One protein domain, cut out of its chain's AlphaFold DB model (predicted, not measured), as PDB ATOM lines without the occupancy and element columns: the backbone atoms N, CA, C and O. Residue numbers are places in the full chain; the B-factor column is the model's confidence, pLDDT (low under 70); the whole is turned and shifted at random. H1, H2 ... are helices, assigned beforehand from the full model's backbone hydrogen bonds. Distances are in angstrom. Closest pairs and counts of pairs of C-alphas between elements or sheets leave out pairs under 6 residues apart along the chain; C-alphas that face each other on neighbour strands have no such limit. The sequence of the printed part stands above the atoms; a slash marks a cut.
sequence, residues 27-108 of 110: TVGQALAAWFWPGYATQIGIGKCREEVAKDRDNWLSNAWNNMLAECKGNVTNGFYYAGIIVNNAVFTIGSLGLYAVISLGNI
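Overview. This is residues 27 to 108 of the 110 residues of an uncharacterized protein of Faecalibacterium prausnitzii (UniProt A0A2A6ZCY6). One long helix, H4, has three shorter helices packed on its first part, while its residues 94 to 108 stick out as a free arm. H1 lies side by side with H4, H2 crosses it about perpendicularly, and H3 joins the end of H2 to H4, folding with H4 into a hairpin. The printed part has 82 residues with four named helices, in the order H1, H2, H3, H4, and no named strand; the class is all helix. The whole is loose, with a radius of gyration of the C-alphas of 14.6 A, and flat, spanning 49 by 31 by 16 A.

Along the chain. H4, residues 76 to 108, runs 47.8 A from C-alpha 76 at (12.787, 39.256, 8.985) to C-alpha 108 at (-23.138, 63.290, -11.340). H2, residues 38 to 55, is 25.9 A long, H3, residues 60 to 71, 16.3 A, and H1, residues 28 to 36, 12.4 A, beginning at C-alpha 28 at (6.539, 32.156, 6.408).

Arrangement. H4 and H2 are the hubs, touching three helices each, and the packing is mostly crossed, with one shallow tilt among four touching pairs. H4 touches H1 with residues 77 to 88 alone, the same way at a shallow tilt of 18 degrees; the closest C-alphas, of Ala 31 and Tyr 81, are 4.0 A apart. Residues 38 to 45 of H2 touch H4 about perpendicular, at 83 degrees, closest at the C-alphas of Ala 41 and Ile 85, 4.6 A. H3 and H4 touch as a helical hairpin, opposite ways at a steep tilt of 35.1 degrees, only just past shallow; the closest C-alphas, of Met 68 and Tyr 82, are 6.2 A apart. H2 touches H3 with residues 48 to 53 alone, opposite ways at a steep tilt of 63 degrees, closest at the C-alphas of Glu 52 and Trp 60, 4.8 A. H1 and H2 touch only at the corner by their link, closest at the C-alphas of Ala 34 and Ala 41, 4.8 A; H1 and H3 are apart. In H2, H3 and H4 every O i to N i+4 pair is within hydrogen-bond range; in H1, 4 of 5 are.

Size, cuts and confidence. The C-alphas of Asn 75 and Ile 108, the two farthest apart, are 49.5 A apart. Without the stretch that stands free, the body spans 33 by 24 by 16 A. The three links are tight, and the printed part has no cut. The mean pLDDT of the printed part is 88.0, and no printed residue is under 70.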
ATOM      1  N   THR A  27       4.729  32.977  10.895       90.31
ATOM      2  CA  THR A  27       5.261  31.925  10.029       90.31
ATOM      3  C   THR A  27       5.472  32.460   8.612       90.31
ATOM      4  O   THR A  27       4.817  33.415   8.187       90.31
ATOM      5  N   VAL A  28       6.329  31.802   7.826       89.19
ATOM      6  CA  VAL A  28       6.539  32.156   6.408       89.19
ATOM      7  C   VAL A  28       5.220  32.135   5.623       89.19
ATOM      8  O   VAL A  28       4.972  33.025   4.816       89.19
ATOM      9  N   GLY A  29       4.335  31.168   5.894       91.88
ATOM     10  CA  GLY A  29       3.026  31.084   5.239       91.88
ATOM     11  C   GLY A  29       2.126  32.285   5.539       91.88
ATOM     12  O   GLY A  29       1.511  32.835   4.627       91.88
ATOM     13  N   GLN A  30       2.097  32.742   6.794       92.38
ATOM     14  CA  GLN A  30       1.362  33.951   7.183       92.38
ATOM     15  C   GLN A  30       1.965  35.200   6.542       92.38
ATOM     16  O   GLN A  30       1.228  36.048   6.043       92.38
ATOM     17  N   ALA A  31       3.297  35.287   6.501       91.12
ATOM     18  CA  ALA A  31       4.007  36.374   5.841       91.12
ATOM     19  C   ALA A  31       3.630  36.462   4.355       91.12
ATOM     20  O   ALA A  31       3.242  37.525   3.888       91.12
ATOM     21  N   LEU A  32       3.631  35.343   3.626       93.31
ATOM     22  CA  LEU A  32       3.194  35.312   2.226       93.31
ATOM     23  C   LEU A  32       1.706  35.665   2.076       93.31
ATOM     24  O   LEU A  32       1.349  36.462   1.207       93.31
ATOM     25  N   ALA A  33       0.836  35.134   2.939       93.44
ATOM     26  CA  ALA A  33      -0.590  35.453   2.911       93.44
ATOM     27  C   ALA A  33      -0.853  36.954   3.116       93.44
ATOM     28  O   ALA A  33      -1.708  37.522   2.437       93.44
ATOM     29  N   ALA A  34      -0.085  37.621   3.983       93.19
ATOM     30  CA  ALA A  34      -0.185  39.062   4.209       93.19
ATOM     31  C   ALA A  34       0.138  39.907   2.967       93.19
ATOM     32  O   ALA A  34      -0.341  41.035   2.877       93.19
ATOM     33  N   TRP A  35       0.911  39.386   2.009       92.56
ATOM     34  CA  TRP A  35       1.231  40.076   0.755       92.56
ATOM     35  C   TRP A  35       0.275  39.726  -0.381       92.56
ATOM     36  O   TRP A  35      -0.178  40.619  -1.092       92.56
ATOM     37  N   PHE A  36      -0.032  38.441  -0.554       92.06
ATOM     38  CA  PHE A  36      -0.733  37.953  -1.746       92.06
ATOM     39  C   PHE A  36      -2.236  37.769  -1.557       92.06
ATOM     40  O   PHE A  36      -2.958  37.616  -2.540       92.06
ATOM     41  N   TRP A  37      -2.723  37.793  -0.315       92.06
ATOM     42  CA  TRP A  37      -4.142  37.672  -0.015       92.06
ATOM     43  C   TRP A  37      -4.631  38.923   0.720       92.06
ATOM     44  O   TRP A  37      -4.606  38.986   1.954       92.06
ATOM     45  N   PRO A  38      -5.169  39.917  -0.005       86.75
ATOM     46  CA  PRO A  38      -5.571  41.166   0.623       86.75
ATOM     47  C   PRO A  38      -6.650  41.009   1.696       86.75
ATOM     48  O   PRO A  38      -6.550  41.620   2.751       86.75
ATOM     49  N   GLY A  39      -7.628  40.116   1.502       87.69
ATOM     50  CA  GLY A  39      -8.661  39.853   2.514       87.69
ATOM     51  C   GLY A  39      -8.119  39.351   3.864       87.69
ATOM     52  O   GLY A  39      -8.699  39.651   4.902       87.69
ATOM     53  N   TYR A  40      -6.987  38.646   3.869       90.31
ATOM     54  CA  TYR A  40      -6.322  38.140   5.063       90.31
ATOM     55  C   TYR A  40      -5.617  39.299   5.771       90.31
ATOM     56  O   TYR A  40      -5.853  39.537   6.955       90.31
ATOM     57  N   ALA A  41      -4.852  40.100   5.021       90.75
ATOM     58  CA  ALA A  41      -4.235  41.323   5.528       90.75
ATOM     59  C   ALA A  41      -5.270  42.305   6.107       90.75
ATOM     60  O   ALA A  41      -5.059  42.874   7.179       90.75
ATOM     61  N   THR A  42      -6.413  42.486   5.443       89.19
ATOM     62  CA  THR A  42      -7.481  43.375   5.914       89.19
ATOM     63  C   THR A  42      -8.109  42.880   7.211       89.19
ATOM     64  O   THR A  42      -8.294  43.668   8.135       89.19
ATOM     65  N   GLN A  43      -8.400  41.583   7.332       90.12
ATOM     66  CA  GLN A  43      -8.977  41.027   8.560       90.12
ATOM     67  C   GLN A  43      -8.054  41.223   9.770       90.12
ATOM     68  O   GLN A  43      -8.513  41.666  10.825       90.12
ATOM     69  N   ILE A  44      -6.755  40.957   9.607       92.00
ATOM     70  CA  ILE A  44      -5.770  41.156  10.678       92.00
ATOM     71  C   ILE A  44      -5.607  42.645  11.011       92.00
ATOM     72  O   ILE A  44      -5.626  43.011  12.187       92.00
ATOM     73  N   GLY A  45      -5.504  43.508   9.994       90.12
ATOM     74  CA  GLY A  45      -5.409  44.959  10.172       90.12
ATOM     75  C   GLY A  45      -6.603  45.530  10.942       90.12
ATOM     76  O   GLY A  45      -6.420  46.247  11.921       90.12
ATOM     77  N   ILE A  46      -7.830  45.137  10.580       89.44
ATOM     78  CA  ILE A  46      -9.048  45.535  11.303       89.44
ATOM     79  C   ILE A  46      -9.018  45.030  12.748       89.44
ATOM     80  O   ILE A  46      -9.399  45.773  13.650       89.44
ATOM     81  N   GLY A  47      -8.567  43.795  12.984       91.88
ATOM     82  CA  GLY A  47      -8.403  43.251  14.334       91.88
ATOM     83  C   GLY A  47      -7.513  44.141  15.206       91.88
ATOM     84  O   GLY A  47      -7.943  44.567  16.276       91.88
ATOM     85  N   LYS A  48      -6.332  44.513  14.698       90.88
ATOM     86  CA  LYS A  48      -5.388  45.415  15.381       90.88
ATOM     87  C   LYS A  48      -5.994  46.789  15.653       90.88
ATOM     88  O   LYS A  48      -5.925  47.288  16.770       90.88
ATOM     89  N   CYS A  49      -6.662  47.369  14.664       91.69
ATOM     90  CA  CYS A  49      -7.359  48.638  14.834       91.69
ATOM     91  C   CYS A  49      -8.444  48.553  15.916       91.69
ATOM     92  O   CYS A  49      -8.543  49.442  16.752       91.69
ATOM     93  N   ARG A  50      -9.237  47.473  15.950       93.94
ATOM     94  CA  ARG A  50     -10.278  47.263  16.969       93.94
ATOM     95  C   ARG A  50      -9.697  47.109  18.373       93.94
ATOM     96  O   ARG A  50     -10.288  47.636  19.314       93.94
ATOM     97  N   GLU A  51      -8.569  46.413  18.510       95.25
ATOM     98  CA  GLU A  51      -7.835  46.300  19.776       95.25
ATOM     99  C   GLU A  51      -7.409  47.682  20.289       95.25
ATOM    100  O   GLU A  51      -7.622  47.989  21.458       95.25
ATOM    101  N   GLU A  52      -6.866  48.540  19.422       95.56
ATOM    102  CA  GLU A  52      -6.440  49.890  19.810       95.56
ATOM    103  C   GLU A  52      -7.621  50.834  20.070       95.56
ATOM    104  O   GLU A  52      -7.594  51.585  21.039       95.56
ATOM    105  N   VAL A  53      -8.705  50.734  19.291       94.88
ATOM    106  CA  VAL A  53      -9.973  51.459  19.520       94.88
ATOM    107  C   VAL A  53     -10.540  51.161  20.905       94.88
ATOM    108  O   VAL A  53     -11.132  52.043  21.521       94.88
ATOM    109  N   ALA A  54     -10.394  49.925  21.387       95.62
ATOM    110  CA  ALA A  54     -10.848  49.542  22.718       95.62
ATOM    111  C   ALA A  54      -9.965  50.112  23.845       95.62
ATOM    112  O   ALA A  54     -10.452  50.257  24.964       95.62
ATOM    113  N   LYS A  55      -8.693  50.430  23.567       95.12
ATOM    114  CA  LYS A  55      -7.738  50.988  24.541       95.12
ATOM    115  C   LYS A  55      -7.779  52.515  24.591       95.12
ATOM    116  O   LYS A  55      -7.842  53.085  25.673       95.12
ATOM    117  N   ASP A  56      -7.729  53.160  23.429       93.38
ATOM    118  CA  ASP A  56      -7.708  54.614  23.270       93.38
ATOM    119  C   ASP A  56      -8.456  54.995  21.988       93.38
ATOM    120  O   ASP A  56      -7.945  54.844  20.877       93.38
ATOM    121  N   ARG A  57      -9.682  55.509  22.144       93.25
ATOM    122  CA  ARG A  57     -10.544  55.904  21.022       93.25
ATOM    123  C   ARG A  57     -10.053  57.120  20.251       93.25
ATOM    124  O   ARG A  57     -10.477  57.265  19.106       93.25
ATOM    125  N   ASP A  58      -9.210  57.961  20.833       95.88
ATOM    126  CA  ASP A  58      -8.816  59.223  20.210       95.88
ATOM    127  C   ASP A  58      -7.558  59.038  19.354       95.88
ATOM    128  O   ASP A  58      -7.461  59.615  18.271       95.88
ATOM    129  N   ASN A  59      -6.638  58.155  19.769       95.06
ATOM    130  CA  ASN A  59      -5.371  57.913  19.060       95.06
ATOM    131  C   ASN A  59      -5.231  56.509  18.448       95.06
ATOM    132  O   ASN A  59      -4.143  56.150  17.990       95.06
ATOM    133  N   TRP A  60      -6.306  55.712  18.402       94.31
ATOM    134  CA  TRP A  60      -6.267  54.304  17.971       94.31
ATOM    135  C   TRP A  60      -5.540  54.061  16.645       94.31
ATOM    136  O   TRP A  60      -4.818  53.076  16.522       94.31
ATOM    137  N   LEU A  61      -5.722  54.937  15.650       90.75
ATOM    138  CA  LEU A  61      -5.150  54.744  14.317       90.75
ATOM    139  C   LEU A  61      -3.627  54.894  14.347       90.75
ATOM    140  O   LEU A  61      -2.904  54.041  13.832       90.75
ATOM    141  N   SER A  62      -3.146  55.956  14.995       93.00
ATOM    142  CA  SER A  62      -1.718  56.205  15.192       93.00
ATOM    143  C   SER A  62      -1.085  55.101  16.037       93.00
ATOM    144  O   SER A  62      -0.005  54.618  15.704       93.00
ATOM    145  N   ASN A  63      -1.771  54.656  17.092       94.88
ATOM    146  CA  ASN A  63      -1.300  53.574  17.954       94.88
ATOM    147  C   ASN A  63      -1.209  52.248  17.189       94.88
ATOM    148  O   ASN A  63      -0.174  51.587  17.241       94.88
ATOM    149  N   ALA A  64      -2.231  51.892  16.406       91.69
ATOM    150  CA  ALA A  64      -2.230  50.679  15.591       91.69
ATOM    151  C   ALA A  64      -1.080  50.689  14.578       91.69
ATOM    152  O   ALA A  64      -0.329  49.718  14.485       91.69
ATOM    153  N   TRP A  65      -0.894  51.812  13.878       90.25
ATOM    154  CA  TRP A  65       0.193  51.982  12.918       90.25
ATOM    155  C   TRP A  65       1.571  51.857  13.573       90.25
ATOM    156  O   TRP A  65       2.419  51.094  13.109       90.25
ATOM    157  N   ASN A  66       1.795  52.574  14.675       93.19
ATOM    158  CA  ASN A  66       3.079  52.582  15.371       93.19
ATOM    159  C   ASN A  66       3.407  51.223  15.997       93.19
ATOM    160  O   ASN A  66       4.554  50.785  15.916       93.19
ATOM    161  N   ASN A  67       2.413  50.533  16.559       91.94
ATOM    162  CA  ASN A  67       2.591  49.201  17.131       91.94
ATOM    163  C   ASN A  67       2.946  48.184  16.040       91.94
ATOM    164  O   ASN A  67       3.917  47.448  16.184       91.94
ATOM    165  N   MET A  68       2.239  48.191  14.905       90.69
ATOM    166  CA  MET A  68       2.571  47.318  13.772       90.69
ATOM    167  C   MET A  68       3.958  47.622  13.189       90.69
ATOM    168  O   MET A  68       4.694  46.703  12.839       90.69
ATOM    169  N   LEU A  69       4.351  48.897  13.118       90.38
ATOM    170  CA  LEU A  69       5.689  49.291  12.674       90.38
ATOM    171  C   LEU A  69       6.783  48.851  13.660       90.38
ATOM    172  O   LEU A  69       7.888  48.503  13.242       90.38
ATOM    173  N   ALA A  70       6.500  48.872  14.963       91.38
ATOM    174  CA  ALA A  70       7.426  48.390  15.981       91.38
ATOM    175  C   ALA A  70       7.651  46.875  15.861       91.38
ATOM    176  O   ALA A  70       8.794  46.422  15.923       91.38
ATOM    177  N   GLU A  71       6.588  46.116  15.593       87.06
ATOM    178  CA  GLU A  71       6.637  44.665  15.377       87.06
ATOM    179  C   GLU A  71       7.481  44.263  14.154       87.06
ATOM    180  O   GLU A  71       8.091  43.189  14.133       87.06
ATOM    181  N   CYS A  72       7.623  45.150  13.160       88.12
ATOM    182  CA  CYS A  72       8.511  44.909  12.021       88.12
ATOM    183  C   CYS A  72       9.991  44.739  12.417       88.12
ATOM    184  O   CYS A  72      10.772  44.207  11.630       88.12
ATOM    185  N   LYS A  73      10.400  45.200  13.608       83.25
ATOM    186  CA  LYS A  73      11.800  45.169  14.065       83.25
ATOM    187  C   LYS A  73      12.211  43.848  14.725       83.25
ATOM    188  O   LYS A  73      13.386  43.699  15.042       83.25
ATOM    189  N   GLY A  74      11.278  42.917  14.953       73.19
ATOM    190  CA  GLY A  74      11.549  41.674  15.688       73.19
ATOM    191  C   GLY A  74      12.452  40.692  14.933       73.19
ATOM    192  O   GLY A  74      13.523  40.329  15.409       73.19
ATOM    193  N   ASN A  75      12.032  40.262  13.745       83.88
ATOM    194  CA  ASN A  75      12.811  39.407  12.846       83.88
ATOM    195  C   ASN A  75      12.357  39.630  11.391       83.88
ATOM    196  O   ASN A  75      11.345  40.289  11.148       83.88
ATOM    197  N   VAL A  76      13.091  39.079  10.418       86.50
ATOM    198  CA  VAL A  76      12.787  39.256   8.985       86.50
ATOM    199  C   VAL A  76      11.376  38.786   8.620       86.50
ATOM    200  O   VAL A  76      10.700  39.461   7.846       86.50
ATOM    201  N   THR A  77      10.904  37.675   9.188       89.56
ATOM    202  CA  THR A  77       9.581  37.122   8.865       89.56
ATOM    203  C   THR A  77       8.453  38.001   9.404       89.56
ATOM    204  O   THR A  77       7.497  38.274   8.682       89.56
ATOM    205  N   ASN A  78       8.589  38.522  10.624       89.12
ATOM    206  CA  ASN A  78       7.675  39.493  11.225       89.12
ATOM    207  C   ASN A  78       7.691  40.807  10.448       89.12
ATOM    208  O   ASN A  78       6.631  41.338  10.129       89.12
ATOM    209  N   GLY A  79       8.881  41.296  10.092       91.81
ATOM    210  CA  GLY A  79       9.056  42.462   9.230       91.81
ATOM    211  C   GLY A  79       8.293  42.314   7.923       91.81
ATOM    212  O   GLY A  79       7.491  43.178   7.574       91.81
ATOM    213  N   PHE A  80       8.479  41.188   7.234       93.31
ATOM    214  CA  PHE A  80       7.782  40.910   5.984       93.31
ATOM    215  C   PHE A  80       6.267  40.779   6.191       93.31
ATOM    216  O   PHE A  80       5.498  41.356   5.428       93.31
ATOM    217  N   TYR A  81       5.827  40.090   7.242       94.44
ATOM    218  CA  TYR A  81       4.415  39.912   7.572       94.44
ATOM    219  C   TYR A  81       3.694  41.237   7.856       94.44
ATOM    220  O   TYR A  81       2.720  41.567   7.178       94.44
ATOM    221  N   TYR A  82       4.180  42.024   8.819       93.81
ATOM    222  CA  TYR A  82       3.541  43.282   9.208       93.81
ATOM    223  C   TYR A  82       3.639  44.343   8.110       93.81
ATOM    224  O   TYR A  82       2.665  45.065   7.890       93.81
ATOM    225  N   ALA A  83       4.738  44.386   7.346       92.31
ATOM    226  CA  ALA A  83       4.825  45.236   6.160       92.31
ATOM    227  C   ALA A  83       3.759  44.868   5.115       92.31
ATOM    228  O   ALA A  83       3.097  45.762   4.590       92.31
ATOM    229  N   GLY A  84       3.540  43.573   4.860       92.88
ATOM    230  CA  GLY A  84       2.493  43.102   3.951       92.88
ATOM    231  C   GLY A  84       1.100  43.547   4.388       92.88
ATOM    232  O   GLY A  84       0.332  44.064   3.575       92.88
ATOM    233  N   ILE A  85       0.800  43.448   5.690       93.38
ATOM    234  CA  ILE A  85      -0.468  43.933   6.248       93.38
ATOM    235  C   ILE A  85      -0.618  45.442   6.024       93.38
ATOM    236  O   ILE A  85      -1.658  45.879   5.530       93.38
ATOM    237  N   ILE A  86       0.400  46.235   6.367       90.31
ATOM    238  CA  ILE A  86       0.369  47.699   6.235       90.31
ATOM    239  C   ILE A  86       0.154  48.107   4.774       90.31
ATOM    240  O   ILE A  86      -0.750  48.889   4.478       90.31
ATOM    241  N   VAL A  87       0.952  47.553   3.857       90.12
ATOM    242  CA  VAL A  87       0.898  47.882   2.428       90.12
ATOM    243  C   VAL A  87      -0.460  47.516   1.840       90.12
ATOM    244  O   VAL A  87      -1.088  48.365   1.211       90.12
ATOM    245  N   ASN A  88      -0.957  46.298   2.077       91.06
ATOM    246  CA  ASN A  88      -2.251  45.891   1.530       91.06
ATOM    247  C   ASN A  88      -3.403  46.736   2.075       91.06
ATOM    248  O   ASN A  88      -4.273  47.136   1.303       91.06
ATOM    249  N   ASN A  89      -3.405  47.068   3.370       86.81
ATOM    250  CA  ASN A  89      -4.447  47.930   3.928       86.81
ATOM    251  C   ASN A  89      -4.382  49.348   3.343       86.81
ATOM    252  O   ASN A  89      -5.414  49.869   2.929       86.81
ATOM    253  N   ALA A  90      -3.191  49.942   3.211       83.81
ATOM    254  CA  ALA A  90      -3.031  51.262   2.599       83.81
ATOM    255  C   ALA A  90      -3.489  51.285   1.129       83.81
ATOM    256  O   ALA A  90      -4.238  52.175   0.721       83.81
ATOM    257  N   VAL A  91      -3.093  50.278   0.343       83.38
ATOM    258  CA  VAL A  91      -3.487  50.142  -1.068       83.38
ATOM    259  C   VAL A  91      -5.000  49.973  -1.202       83.38
ATOM    260  O   VAL A  91      -5.611  50.643  -2.033       83.38
ATOM    261  N   PHE A  92      -5.635  49.141  -0.370       79.12
ATOM    262  CA  PHE A  92      -7.090  48.958  -0.404       79.12
ATOM    263  C   PHE A  92      -7.860  50.206   0.031       79.12
ATOM    264  O   PHE A  92      -8.886  50.531  -0.573       79.12
ATOM    265  N   THR A  93      -7.385  50.943   1.037       78.06
ATOM    266  CA  THR A  93      -8.012  52.212   1.434       78.06
ATOM    267  C   THR A  93      -7.930  53.245   0.311       78.06
ATOM    268  O   THR A  93      -8.940  53.849  -0.036       78.06
ATOM    269  N   ILE A  94      -6.768  53.416  -0.324       75.62
ATOM    270  CA  ILE A  94      -6.620  54.381  -1.427       75.62
ATOM    271  C   ILE A  94      -7.424  53.932  -2.654       75.62
ATOM    272  O   ILE A  94      -8.134  54.736  -3.259       75.62
ATOM    273  N   GLY A  95      -7.354  52.647  -3.004       76.69
ATOM    274  CA  GLY A  95      -8.073  52.086  -4.145       76.69
ATOM    275  C   GLY A  95      -9.590  52.198  -3.996       76.69
ATOM    276  O   GLY A  95     -10.270  52.586  -4.944       76.69
ATOM    277  N   SER A  96     -10.124  51.930  -2.799       75.31
ATOM    278  CA  SER A  96     -11.555  52.104  -2.530       75.31
ATOM    279  C   SER A  96     -11.986  53.567  -2.640       75.31
ATOM    280  O   SER A  96     -12.972  53.839  -3.320       75.31
ATOM    281  N   LEU A  97     -11.233  54.520  -2.077       74.44
ATOM    282  CA  LEU A  97     -11.523  55.953  -2.224       74.44
ATOM    283  C   LEU A  97     -11.517  56.403  -3.693       74.44
ATOM    284  O   LEU A  97     -12.416  57.128  -4.116       74.44
ATOM    285  N   GLY A  98     -10.542  55.938  -4.479       74.94
ATOM    286  CA  GLY A  98     -10.471  56.210  -5.915       74.94
ATOM    287  C   GLY A  98     -11.673  55.652  -6.680       74.94
ATOM    288  O   GLY A  98     -12.279  56.364  -7.478       74.94
ATOM    289  N   LEU A  99     -12.074  54.410  -6.395       78.12
ATOM    290  CA  LEU A  99     -13.258  53.799  -7.001       78.12
ATOM    291  C   LEU A  99     -14.541  54.560  -6.637       78.12
ATOM    292  O   LEU A  99     -15.351  54.843  -7.518       78.12
ATOM    293  N   TYR A 100     -14.710  54.940  -5.366       74.75
ATOM    294  CA  TYR A 100     -15.850  55.750  -4.931       74.75
ATOM    295  C   TYR A 100     -15.901  57.104  -5.639       74.75
ATOM    296  O   TYR A 100     -16.983  57.524  -6.041       74.75
ATOM    297  N   ALA A 101     -14.757  57.768  -5.828       79.00
ATOM    298  CA  ALA A 101     -14.684  59.030  -6.558       79.00
ATOM    299  C   ALA A 101     -15.073  58.872  -8.038       79.00
ATOM    300  O   ALA A 101     -15.794  59.701  -8.582       79.00
ATOM    301  N   VAL A 102     -14.645  57.791  -8.697       78.75
ATOM    302  CA  VAL A 102     -15.022  57.528 -10.096       78.75
ATOM    303  C   VAL A 102     -16.519  57.231 -10.221       78.75
ATOM    304  O   VAL A 102     -17.178  57.784 -11.101       78.75
ATOM    305  N   ILE A 103     -17.078  56.407  -9.329       81.56
ATOM    306  CA  ILE A 103     -18.515  56.092  -9.322       81.56
ATOM    307  C   ILE A 103     -19.348  57.344  -9.023       81.56
ATOM    308  O   ILE A 103     -20.368  57.570  -9.671       81.56
ATOM    309  N   SER A 104     -18.926  58.176  -8.067       76.56
ATOM    310  CA  SER A 104     -19.660  59.397  -7.725       76.56
ATOM    311  C   SER A 104     -19.649  60.414  -8.863       76.56
ATOM    312  O   SER A 104     -20.687  61.005  -9.135       76.56
ATOM    313  N   LEU A 105     -18.532  60.563  -9.584       75.38
ATOM    314  CA  LEU A 105     -18.484  61.362 -10.810       75.38
ATOM    315  C   LEU A 105     -19.424  60.780 -11.875       75.38
ATOM    316  O   LEU A 105     -20.193  61.527 -12.468       75.38
ATOM    317  N   GLY A 106     -19.429  59.459 -12.071       77.31
ATOM    318  CA  GLY A 106     -20.370  58.789 -12.974       77.31
ATOM    319  C   GLY A 106     -21.835  59.127 -12.675       77.31
ATOM    320  O   GLY A 106     -22.560  59.490 -13.589       77.31
ATOM    321  N   ASN A 107     -22.240  59.110 -11.403       73.12
ATOM    322  CA  ASN A 107     -23.602  59.464 -10.975       73.12
ATOM    323  C   ASN A 107     -23.934  60.966 -11.071       73.12
ATOM    324  O   ASN A 107     -25.098  61.339 -10.970       73.12
ATOM    325  N   ILE A 108     -22.930  61.842 -11.162       73.50
ATOM    326  CA  ILE A 108     -23.138  63.290 -11.340       73.50
ATOM    327  C   ILE A 108     -23.266  63.633 -12.829       73.50
ATOM    328  O   ILE A 108     -23.996  64.558 -13.182       73.50
TER     329      ILE A 108